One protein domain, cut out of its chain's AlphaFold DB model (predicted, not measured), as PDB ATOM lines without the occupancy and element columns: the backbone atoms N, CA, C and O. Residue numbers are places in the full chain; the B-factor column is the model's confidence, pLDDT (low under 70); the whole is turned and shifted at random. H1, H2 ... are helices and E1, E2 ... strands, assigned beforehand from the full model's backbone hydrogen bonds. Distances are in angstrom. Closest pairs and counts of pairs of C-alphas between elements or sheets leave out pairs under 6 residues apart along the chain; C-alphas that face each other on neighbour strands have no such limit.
ATOM      1  N   THR A  60     143.681  51.349  67.032       82.44
ATOM      2  CA  THR A  60     144.549  50.318  67.604       82.44
ATOM      3  C   THR A  60     144.376  49.065  66.768       82.44
ATOM      4  O   THR A  60     143.310  48.888  66.177       82.44
ATOM      5  N   ASN A  61     145.356  48.169  66.757       74.56
ATOM      6  CA  ASN A  61     145.303  46.959  65.928       74.56
ATOM      7  C   ASN A  61     144.051  46.117  66.249       74.56
ATOM      8  O   ASN A  61     143.387  45.614  65.352       74.56
ATOM      9  N   LYS A  62     143.615  46.100  67.521       67.31
ATOM     10  CA  LYS A  62     142.361  45.452  67.955       67.31
ATOM     11  C   LYS A  62     141.088  46.089  67.374       67.31
ATOM     12  O   LYS A  62     140.070  45.416  67.285       67.31
ATOM     13  N   LYS A  63     141.132  47.371  67.002       64.38
ATOM     14  CA  LYS A  63     140.000  48.138  66.460       64.38
ATOM     15  C   LYS A  63     140.004  48.257  64.935       64.38
ATOM     16  O   LYS A  63     139.057  48.804  64.406       64.38
ATOM     17  N   VAL A  64     141.021  47.787  64.209       59.50
ATOM     18  CA  VAL A  64     141.013  47.823  62.722       59.50
ATOM     19  C   VAL A  64     140.613  46.470  62.115       59.50
ATOM     20  O   VAL A  64     140.518  46.292  60.907       59.50
ATOM     21  N   VAL A  65     140.169  45.546  62.972       62.25
ATOM     22  CA  VAL A  65     139.365  44.373  62.588       62.25
ATOM     23  C   VAL A  65     138.001  44.766  61.978       62.25
ATOM     24  O   VAL A  65     137.301  43.910  61.450       62.25
ATOM     25  N   LEU A  66     137.658  46.061  61.954       69.06
ATOM     26  CA  LEU A  66     136.455  46.645  61.340       69.06
ATOM     27  C   LEU A  66     136.364  46.499  59.811       69.06
ATOM     28  O   LEU A  66     135.404  46.980  59.215       69.06
ATOM     29  N   LEU A  67     137.352  45.859  59.182       81.00
ATOM     30  CA  LEU A  67     137.291  45.448  57.786       81.00
ATOM     31  C   LEU A  67     136.251  44.343  57.597       81.00
ATOM     32  O   LEU A  67     136.510  43.154  57.850       81.00
ATOM     33  N   GLU A  68     135.086  44.751  57.120       85.69
ATOM     34  CA  GLU A  68     134.015  43.862  56.712       85.69
ATOM     35  C   GLU A  68     134.122  43.579  55.222       85.69
ATOM     36  O   GLU A  68     134.349  44.461  54.404       85.69
ATOM     37  N   PHE A  69     133.981  42.309  54.883       84.75
ATOM     38  CA  PHE A  69     134.040  41.809  53.524       84.75
ATOM     39  C   PHE A  69     132.679  41.189  53.209       84.75
ATOM     40  O   PHE A  69     132.046  40.642  54.111       84.75
ATOM     41  N   SER A  70     132.232  41.263  51.954       79.62
ATOM     42  CA  SER A  70     130.973  40.636  51.517       79.62
ATOM     43  C   SER A  70     130.911  39.140  51.877       79.62
ATOM     44  O   SER A  70     131.919  38.440  51.787       79.62
ATOM     45  N   GLU A  71     129.729  38.639  52.252       68.38
ATOM     46  CA  GLU A  71     129.522  37.241  52.671       68.38
ATOM     47  C   GLU A  71     129.815  36.225  51.555       68.38
ATOM     48  O   GLU A  71     130.239  35.099  51.820       68.38
ATOM     49  N   ALA A  72     129.645  36.618  50.289       73.69
ATOM     50  CA  ALA A  72     129.872  35.752  49.138       73.69
ATOM     51  C   ALA A  72     131.323  35.857  48.631       73.69
ATOM     52  O   ALA A  72     131.628  36.617  47.704       73.69
ATOM     53  N   MET A  73     132.231  35.073  49.220       76.81
ATOM     54  CA  MET A  73     133.641  35.012  48.808       76.81
ATOM     55  C   MET A  73     134.022  33.644  48.250       76.81
ATOM     56  O   MET A  73     133.764  32.612  48.861       76.81
ATOM     57  N   ASP A  74     134.696  33.649  47.100       85.00
ATOM     58  CA  ASP A  74     135.439  32.479  46.637       85.00
ATOM     59  C   ASP A  74     136.689  32.245  47.514       85.00
ATOM     60  O   ASP A  74     137.077  33.086  48.332       85.00
ATOM     61  N   THR A  75     137.325  31.082  47.360       86.25
ATOM     62  CA  THR A  75     138.492  30.688  48.165       86.25
ATOM     63  C   THR A  75     139.659  31.672  48.043       86.25
ATOM     64  O   THR A  75     140.327  31.952  49.037       86.25
ATOM     65  N   LEU A  76     139.881  32.248  46.858       85.06
ATOM     66  CA  LEU A  76     140.972  33.191  46.604       85.06
ATOM     67  C   LEU A  76     140.720  34.550  47.275       85.06
ATOM     68  O   LEU A  76     141.622  35.126  47.892       85.06
ATOM     69  N   LYS A  77     139.490  35.059  47.183       84.25
ATOM     70  CA  LYS A  77     139.052  36.291  47.852       84.25
ATOM     71  C   LYS A  77     139.118  36.147  49.362       84.25
ATOM     72  O   LYS A  77     139.620  37.050  50.028       84.25
ATOM     73  N   LEU A  78     138.694  35.000  49.893       87.75
ATOM     74  CA  LEU A  78     138.776  34.715  51.323       87.75
ATOM     75  C   LEU A  78     140.230  34.723  51.811       87.75
ATOM     76  O   LEU A  78     140.537  35.352  52.825       87.75
ATOM     77  N   GLU A  79     141.135  34.066  51.086       89.75
ATOM     78  CA  GLU A  79     142.560  34.094  51.422       89.75
ATOM     79  C   GLU A  79     143.126  35.515  51.337       89.75
ATOM     80  O   GLU A  79     143.805  35.963  52.262       89.75
ATOM     81  N   THR A  80     142.787  36.277  50.300       88.88
ATOM     82  CA  THR A  80     143.223  37.677  50.164       88.88
ATOM     83  C   THR A  80     142.719  38.545  51.324       88.88
ATOM     84  O   THR A  80     143.493  39.302  51.913       88.88
ATOM     85  N   ALA A  81     141.455  38.387  51.722       87.88
ATOM     86  CA  ALA A  81     140.865  39.085  52.862       87.88
ATOM     87  C   ALA A  81     141.587  38.746  54.178       87.88
ATOM     88  O   ALA A  81     141.883  39.645  54.969       87.88
ATOM     89  N   LYS A  82     141.945  37.473  54.404       88.75
ATOM     90  CA  LYS A  82     142.747  37.061  55.572       88.75
ATOM     91  C   LYS A  82     144.132  37.708  55.570       88.75
ATOM     92  O   LYS A  82     144.586  38.168  56.617       88.75
ATOM     93  N   HIS A  83     144.802  37.758  54.417       89.94
ATOM     94  CA  HIS A  83     146.107  38.411  54.293       89.94
ATOM     95  C   HIS A  83     146.014  39.910  54.577       89.94
ATOM     96  O   HIS A  83     146.835  40.419  55.334       89.94
ATOM     97  N   LEU A  84     144.987  40.589  54.060       88.44
ATOM     98  CA  LEU A  84     144.760  42.008  54.330       88.44
ATOM     99  C   LEU A  84     144.468  42.267  55.817       88.44
ATOM    100  O   LEU A  84     145.089  43.144  56.413       88.44
ATOM    101  N   LYS A  85     143.596  41.467  56.449       88.25
ATOM    102  CA  LYS A  85     143.324  41.576  57.896       88.25
ATOM    103  C   LYS A  85     144.590  41.392  58.732       88.25
ATOM    104  O   LYS A  85     144.824  42.157  59.661       88.25
ATOM    105  N   ARG A  86     145.418  40.402  58.393       88.94
ATOM    106  CA  ARG A  86     146.704  40.160  59.062       88.94
ATOM    107  C   ARG A  86     147.679  41.317  58.855       88.94
ATOM    108  O   ARG A  86     148.201  41.831  59.832       88.94
ATOM    109  N   TYR A  87     147.837  41.785  57.619       88.81
ATOM    110  CA  TYR A  87     148.692  42.926  57.298       88.81
ATOM    111  C   TYR A  87     148.333  44.162  58.127       88.81
ATOM    112  O   TYR A  87     149.212  44.797  58.699       88.81
ATOM    113  N   VAL A  88     147.040  44.472  58.241       88.25
ATOM    114  CA  VAL A  88     146.556  45.613  59.024       88.25
ATOM    115  C   VAL A  88     146.715  45.391  60.533       88.25
ATOM    116  O   VAL A  88     147.072  46.323  61.252       88.25
ATOM    117  N   ASN A  89     146.516  44.163  61.021       86.12
ATOM    118  CA  ASN A  89     146.747  43.812  62.426       86.12
ATOM    119  C   ASN A  89     148.221  43.907  62.843       86.12
ATOM    120  O   ASN A  89     148.491  44.161  64.017       86.12
ATOM    121  N   ASP A  90     149.150  43.723  61.907       88.81
ATOM    122  CA  ASP A  90     150.593  43.759  62.162       88.81
ATOM    123  C   ASP A  90     151.194  45.171  62.000       88.81
ATOM    124  O   ASP A  90     152.381  45.380  62.255       88.81
ATOM    125  N   MET A  91     150.393  46.167  61.600       89.00
ATOM    126  CA  MET A  91     150.852  47.552  61.488       89.00
ATOM    127  C   MET A  91     151.165  48.167  62.853       89.00
ATOM    128  O   MET A  91     150.471  47.947  63.844       89.00
ATOM    129  N   ASP A  92     152.181  49.026  62.887       89.69
ATOM    130  CA  ASP A  92     152.353  49.968  63.987       89.69
ATOM    131  C   ASP A  92     151.286  51.079  63.937       89.69
ATOM    132  O   ASP A  92     150.557  51.258  62.958       89.69
ATOM    133  N   ARG A  93     151.191  51.853  65.022       85.81
ATOM    134  CA  ARG A  93     150.174  52.902  65.179       85.81
ATOM    135  C   ARG A  93     150.243  53.979  64.092       85.81
ATOM    136  O   ARG A  93     149.206  54.524  63.721       85.81
ATOM    137  N   GLU A  94     151.440  54.305  63.615       89.44
ATOM    138  CA  GLU A  94     151.638  55.339  62.600       89.44
ATOM    139  C   GLU A  94     151.107  54.867  61.245       89.44
ATOM    140  O   GLU A  94     150.260  55.533  60.641       89.44
ATOM    141  N   LYS A  95     151.515  53.668  60.815       90.50
ATOM    142  CA  LYS A  95     151.024  53.039  59.582       90.50
ATOM    143  C   LYS A  95     149.524  52.798  59.625       90.50
ATOM    144  O   LYS A  95     148.855  53.008  58.617       90.50
ATOM    145  N   LEU A  96     148.982  52.445  60.786       88.38
ATOM    146  CA  LEU A  96     147.545  52.283  60.974       88.38
ATOM    147  C   LEU A  96     146.784  53.600  60.757       88.38
ATOM    148  O   LEU A  96     145.740  53.618  60.107       88.38
ATOM    149  N   GLY A  97     147.326  54.714  61.256       88.31
ATOM    150  CA  GLY A  97     146.775  56.046  61.011       88.31
ATOM    151  C   GLY A  97     146.838  56.446  59.534       88.31
ATOM    152  O   GLY A  97     145.888  57.036  59.022       88.31
ATOM    153  N   LEU A  98     147.921  56.095  58.833       90.38
ATOM    154  CA  LEU A  98     148.055  56.322  57.389       90.38
ATOM    155  C   LEU A  98     147.089  55.457  56.575       90.38
ATOM    156  O   LEU A  98     146.479  55.960  55.636       90.38
ATOM    157  N   PHE A  99     146.919  54.191  56.954       88.31
ATOM    158  CA  PHE A  99     145.952  53.285  56.343       88.31
ATOM    159  C   PHE A  99     144.534  53.840  56.473       88.31
ATOM    160  O   PHE A  99     143.837  53.984  55.472       88.31
ATOM    161  N   LEU A 100     144.133  54.250  57.678       86.06
ATOM    162  CA  LEU A 100     142.827  54.877  57.868       86.06
ATOM    163  C   LEU A 100     142.699  56.166  57.072       86.06
ATOM    164  O   LEU A 100     141.691  56.345  56.408       86.06
ATOM    165  N   ARG A 101     143.728  57.016  57.041       88.12
ATOM    166  CA  ARG A 101     143.690  58.241  56.238       88.12
ATOM    167  C   ARG A 101     143.528  57.950  54.749       88.12
ATOM    168  O   ARG A 101     142.846  58.707  54.067       88.12
ATOM    169  N   PHE A 102     144.142  56.881  54.251       87.06
ATOM    170  CA  PHE A 102     143.967  56.437  52.873       87.06
ATOM    171  C   PHE A 102     142.526  55.982  52.607       87.06
ATOM    172  O   PHE A 102     141.950  56.358  51.592       87.06
ATOM    173  N   CYS A 103     141.937  55.225  53.533       84.12
ATOM    174  CA  CYS A 103     140.573  54.729  53.406       84.12
ATOM    175  C   CYS A 103     139.531  55.850  53.601       84.12
ATOM    176  O   CYS A 103     138.715  56.079  52.721       84.12
ATOM    177  N   THR A 104     139.547  56.544  54.740       81.81
ATOM    178  CA  THR A 104     138.483  57.447  55.225       81.81
ATOM    179  C   THR A 104     138.809  58.936  55.072       81.81
ATOM    180  O   THR A 104     137.969  59.783  55.364       81.81
ATOM    181  N   GLY A 105     140.047  59.293  54.716       85.81
ATOM    182  CA  GLY A 105     140.542  60.671  54.811       85.81
ATOM    183  C   GLY A 105     140.920  61.114  56.234       85.81
ATOM    184  O   GLY A 105     141.459  62.209  56.405       85.81
ATOM    185  N   SER A 106     140.705  60.270  57.249       86.50
ATOM    186  CA  SER A 106     140.966  60.548  58.665       86.50
ATOM    187  C   SER A 106     141.935  59.533  59.267       86.50
ATOM    188  O   SER A 106     141.863  58.339  59.011       86.50
ATOM    189  N   ASN A 107     142.827  59.992  60.139       88.19
ATOM    190  CA  ASN A 107     143.695  59.136  60.952       88.19
ATOM    191  C   ASN A 107     143.002  58.604  62.226       88.19
ATOM    192  O   ASN A 107     143.645  57.946  63.046       88.19
ATOM    193  N   LEU A 108     141.714  58.906  62.409       86.75
ATOM    194  CA  LEU A 108     140.879  58.459  63.523       86.75
ATOM    195  C   LEU A 108     139.746  57.563  63.015       86.75
ATOM    196  O   LEU A 108     139.256  57.735  61.900       86.75
ATOM    197  N   LEU A 109     139.302  56.634  63.862       83.62
ATOM    198  CA  LEU A 109     138.131  55.797  63.604       83.62
ATOM    199  C   LEU A 109     136.859  56.610  63.853       83.62
ATOM    200  O   LEU A 109     136.356  56.671  64.974       83.62
ATOM    201  N   THR A 110     136.375  57.267  62.804       76.44
ATOM    202  CA  THR A 110     135.110  58.020  62.804       76.44
ATOM    203  C   THR A 110     133.922  57.190  62.322       76.44
ATOM    204  O   THR A 110     132.792  57.649  62.420       76.44
ATOM    205  N   THR A 111     134.177  55.985  61.809       75.81
ATOM    206  CA  THR A 111     133.165  55.020  61.372       75.81
ATOM    207  C   THR A 111     133.216  53.773  62.246       75.81
ATOM    208  O   THR A 111     134.282  53.390  62.738       75.81
ATOM    209  N   GLU A 112     132.064  53.132  62.415       75.06
ATOM    210  CA  GLU A 112     131.965  51.845  63.096       75.06
ATOM    211  C   GLU A 112     132.495  50.702  62.237       75.06
ATOM    212  O   GLU A 112     132.997  49.733  62.789       75.06
ATOM    213  N   LYS A 113     132.402  50.799  60.904       79.81
ATOM    214  CA  LYS A 113     132.750  49.718  59.974       79.81
ATOM    215  C   LYS A 113     133.409  50.260  58.711       79.81
ATOM    216  O   LYS A 113     133.128  51.377  58.271       79.81
ATOM    217  N   ILE A 114     134.303  49.463  58.134       82.31
ATOM    218  CA  ILE A 114     134.941  49.743  56.847       82.31
ATOM    219  C   ILE A 114     134.614  48.577  55.920       82.31
ATOM    220  O   ILE A 114     135.116  47.471  56.121       82.31
ATOM    221  N   HIS A 115     133.792  48.823  54.902       84.56
ATOM    222  CA  HIS A 115     133.410  47.789  53.949       84.56
ATOM    223  C   HIS A 115     134.454  47.696  52.840       84.56
ATOM    224  O   HIS A 115     134.840  48.701  52.247       84.56
ATOM    225  N   ALA A 116     134.930  46.482  52.595       83.94
ATOM    226  CA  ALA A 116     135.905  46.137  51.581       83.94
ATOM    227  C   ALA A 116     135.281  45.151  50.583       83.94
ATOM    228  O   ALA A 116     134.882  44.036  50.929       83.94
ATOM    229  N   GLU A 117     135.246  45.549  49.320       82.88
ATOM    230  CA  GLU A 117     134.722  44.766  48.211       82.88
ATOM    231  C   GLU A 117     135.800  44.469  47.180       82.88
ATOM    232  O   GLU A 117     136.693  45.268  46.908       82.88
ATOM    233  N   PHE A 118     135.695  43.306  46.547       81.19
ATOM    234  CA  PHE A 118     136.523  42.976  45.396       81.19
ATOM    235  C   PHE A 118     135.833  43.485  44.136       81.19
ATOM    236  O   PHE A 118     134.824  42.916  43.714       81.19
ATOM    237  N   ALA A 119     136.384  44.518  43.501       70.06
ATOM    238  CA  ALA A 119     135.834  44.981  42.234       70.06
ATOM    239  C   ALA A 119     136.232  44.049  41.086       70.06
ATOM    240  O   ALA A 119     137.365  43.565  40.996       70.06
ATOM    241  N   ARG A 120     135.286  43.831  40.170       60.94
ATOM    242  CA  ARG A 120     135.501  43.081  38.934       60.94
ATOM    243  C   ARG A 120     135.887  44.067  37.834       60.94
ATOM    244  O   ARG A 120     135.055  44.851  37.392       60.94
ATOM    245  N   ASN A 121     137.128  44.022  37.355       50.50
ATOM    246  CA  ASN A 121     137.484  44.769  36.151       50.50
ATOM    247  C   ASN A 121     136.773  44.147  34.942       50.50
ATOM    248  O   ASN A 121     136.922  42.957  34.671       50.50
ATOM    249  N   GLY A 122     136.061  44.961  34.159       46.03
ATOM    250  CA  GLY A 122     135.475  44.538  32.881       46.03
ATOM    251  C   GLY A 122     136.503  44.159  31.803       46.03
ATOM    252  O   GLY A 122     136.110  43.741  30.720       46.03
ATOM    253  N   LYS A 123     137.812  44.312  32.060       41.53
ATOM    254  CA  LYS A 123     138.898  44.039  31.105       41.53
ATOM    255  C   LYS A 123     140.203  43.652  31.818       41.53
ATOM    256  O   LYS A 123     141.095  44.476  31.889       41.53
ATOM    257  N   THR A 124     140.284  42.447  32.385       37.66
ATOM    258  CA  THR A 124     141.502  41.605  32.529       37.66
ATOM    259  C   THR A 124     141.236  40.539  33.584       37.66
ATOM    260  O   THR A 124     140.899  40.848  34.724       37.66
ATOM    261  N   THR A 125     141.409  39.282  33.207       42.31
ATOM    262  CA  THR A 125     140.933  38.096  33.925       42.31
ATOM    263  C   THR A 125     141.701  37.706  35.190       42.31
ATOM    264  O   THR A 125     141.334  36.696  35.766       42.31
ATOM    265  N   ASN A 126     142.706  38.454  35.672       36.88
ATOM    266  CA  ASN A 126     143.578  37.955  36.754       36.88
ATOM    267  C   ASN A 126     144.021  38.965  37.832       36.88
ATOM    268  O   ASN A 126     144.965  38.680  38.561       36.88
ATOM    269  N   CYS A 127     143.367  40.122  37.995       36.16
ATOM    270  CA  CYS A 127     143.716  41.028  39.100       36.16
ATOM    271  C   CYS A 127     142.472  41.683  39.708       36.16
ATOM    272  O   CYS A 127     141.910  42.624  39.147       36.16
ATOM    273  N   SER A 128     142.038  41.157  40.853       38.03
ATOM    274  CA  SER A 128     140.992  41.753  41.688       38.03
ATOM    275  C   SER A 128     141.638  42.794  42.604       38.03
ATOM    276  O   SER A 128     142.568  42.462  43.333       38.03
ATOM    277  N   TYR A 129     141.155  44.036  42.585       50.34
ATOM    278  CA  TYR A 129     141.559  45.068  43.548       50.34
ATOM    279  C   TYR A 129     140.484  45.211  44.631       50.34
ATOM    280  O   TYR A 129     139.296  45.019  44.354       50.34
ATOM    281  N   VAL A 130     140.900  45.543  45.854       46.25
ATOM    282  CA  VAL A 130     139.987  45.811  46.972       46.25
ATOM    283  C   VAL A 130     139.579  47.281  46.925       46.25
ATOM    284  O   VAL A 130     140.427  48.162  47.056       46.25
ATOM    285  N   TRP A 131     138.293  47.536  46.725       49.09
ATOM    286  CA  TRP A 131     137.678  48.851  46.854       49.09
ATOM    287  C   TRP A 131     137.034  48.952  48.222       49.09
ATOM    288  O   TRP A 131     136.434  47.993  48.699       49.09
ATOM    289  N   MET A 132     137.184  50.100  48.870       51.03
ATOM    290  CA  MET A 132     136.660  50.316  50.210       51.03
ATOM    291  C   MET A 132     135.706  51.496  50.176       51.03
ATOM    292  O   MET A 132     136.058  52.551  49.649       51.03
ATOM    293  N   TYR A 133     134.508  51.309  50.711       50.19
ATOM    294  CA  TYR A 133     133.497  52.356  50.809       50.19
ATOM    295  C   TYR A 133     132.887  52.356  52.208       50.19
ATOM    296  O   TYR A 133     133.054  51.422  52.999       50.19
ATOM    297  N   PHE A 134     132.219  53.459  52.522       49.28
ATOM    298  CA  PHE A 134     131.678  53.744  53.841       49.28
ATOM    299  C   PHE A 134     130.184  53.980  53.703       49.28
ATOM    300  O   PHE A 134     129.762  54.744  52.837       49.28
TER     301      PHE A 134
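What this domain is: This is residues 60 to 134 of the 140 residues of an uncharacterized protein of Mizuhopecten yessoensis (UniProt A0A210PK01). A small three-stranded sheet has one face covered by two helices, the long H2 slantwise over it and H3 standing up from it, in two layers; short H1 leads straight into edge strand E1. The E2 to E3 loop lies at one end of the longest axis. The 75 printed residues include named elements in the order H1 E1 H2 H3 E2 E3; the sheet, order E1 E2 E3, is mixed, as is the class, helices and strands. The whole is compact, radius of gyration of the C-alphas 12.9 A, with an elongated outline of 35 by 21 by 20 A.

How they stand to each other: Inner strand E2, residues 114 to 119, is parallel to E1, residues 67 to 69, at 41 degrees; N 68 and O 114, 2.9 A apart, are within hydrogen-bond range. E2 and E3, residues 129 to 133, form an antiparallel hairpin at 142 degrees, with N 117 and O 131 at 2.8 A, within that range. H2, residues 75 to 89, is on the sheet at a height of 9.2 A; its closest C-alphas to E1 are Lys 85 and Leu 67, 7.2 A apart. H3, residues 93 to 104, is on the same face; its closest C-alphas to E3 are Cys 103 and Met 132, 6.7 A apart. E1, H2, H3 and E2 make a strand-helix-strand unit, parallel strands joined through helices, with a left-handed crossover. H1, residues 61 to 66, touches H2 at residues 85 to 89 alone, closest C-alphas Asn 61 and Asn 89, 4.9 A, at a steep tilt of 38 degrees, opposite ways. Every O i to N i+4 pair is within range in H2 and H3; H1 has 0 of 2, and 1 of 3 O i to N i+3 pairs.

Where its parts are: First to last C-alpha, H2 is 21.1 A, H3 16.0 A, E2 15.4 A, E3 13.1 A, H1 10.0 A and E1 6.5 A long. H1 begins at C-alpha 61 (145.303, 46.959, 65.928); E3 ends at C-alpha 133 (133.497, 52.356, 50.809).

The domain as a whole: The C-alphas of Thr 60 and Lys 123, the two farthest apart, are 37.5 A apart. The printed part has no cut and no long link. The pLDDT is under 70 at residues 62 to 66, 71 and 120 to 134.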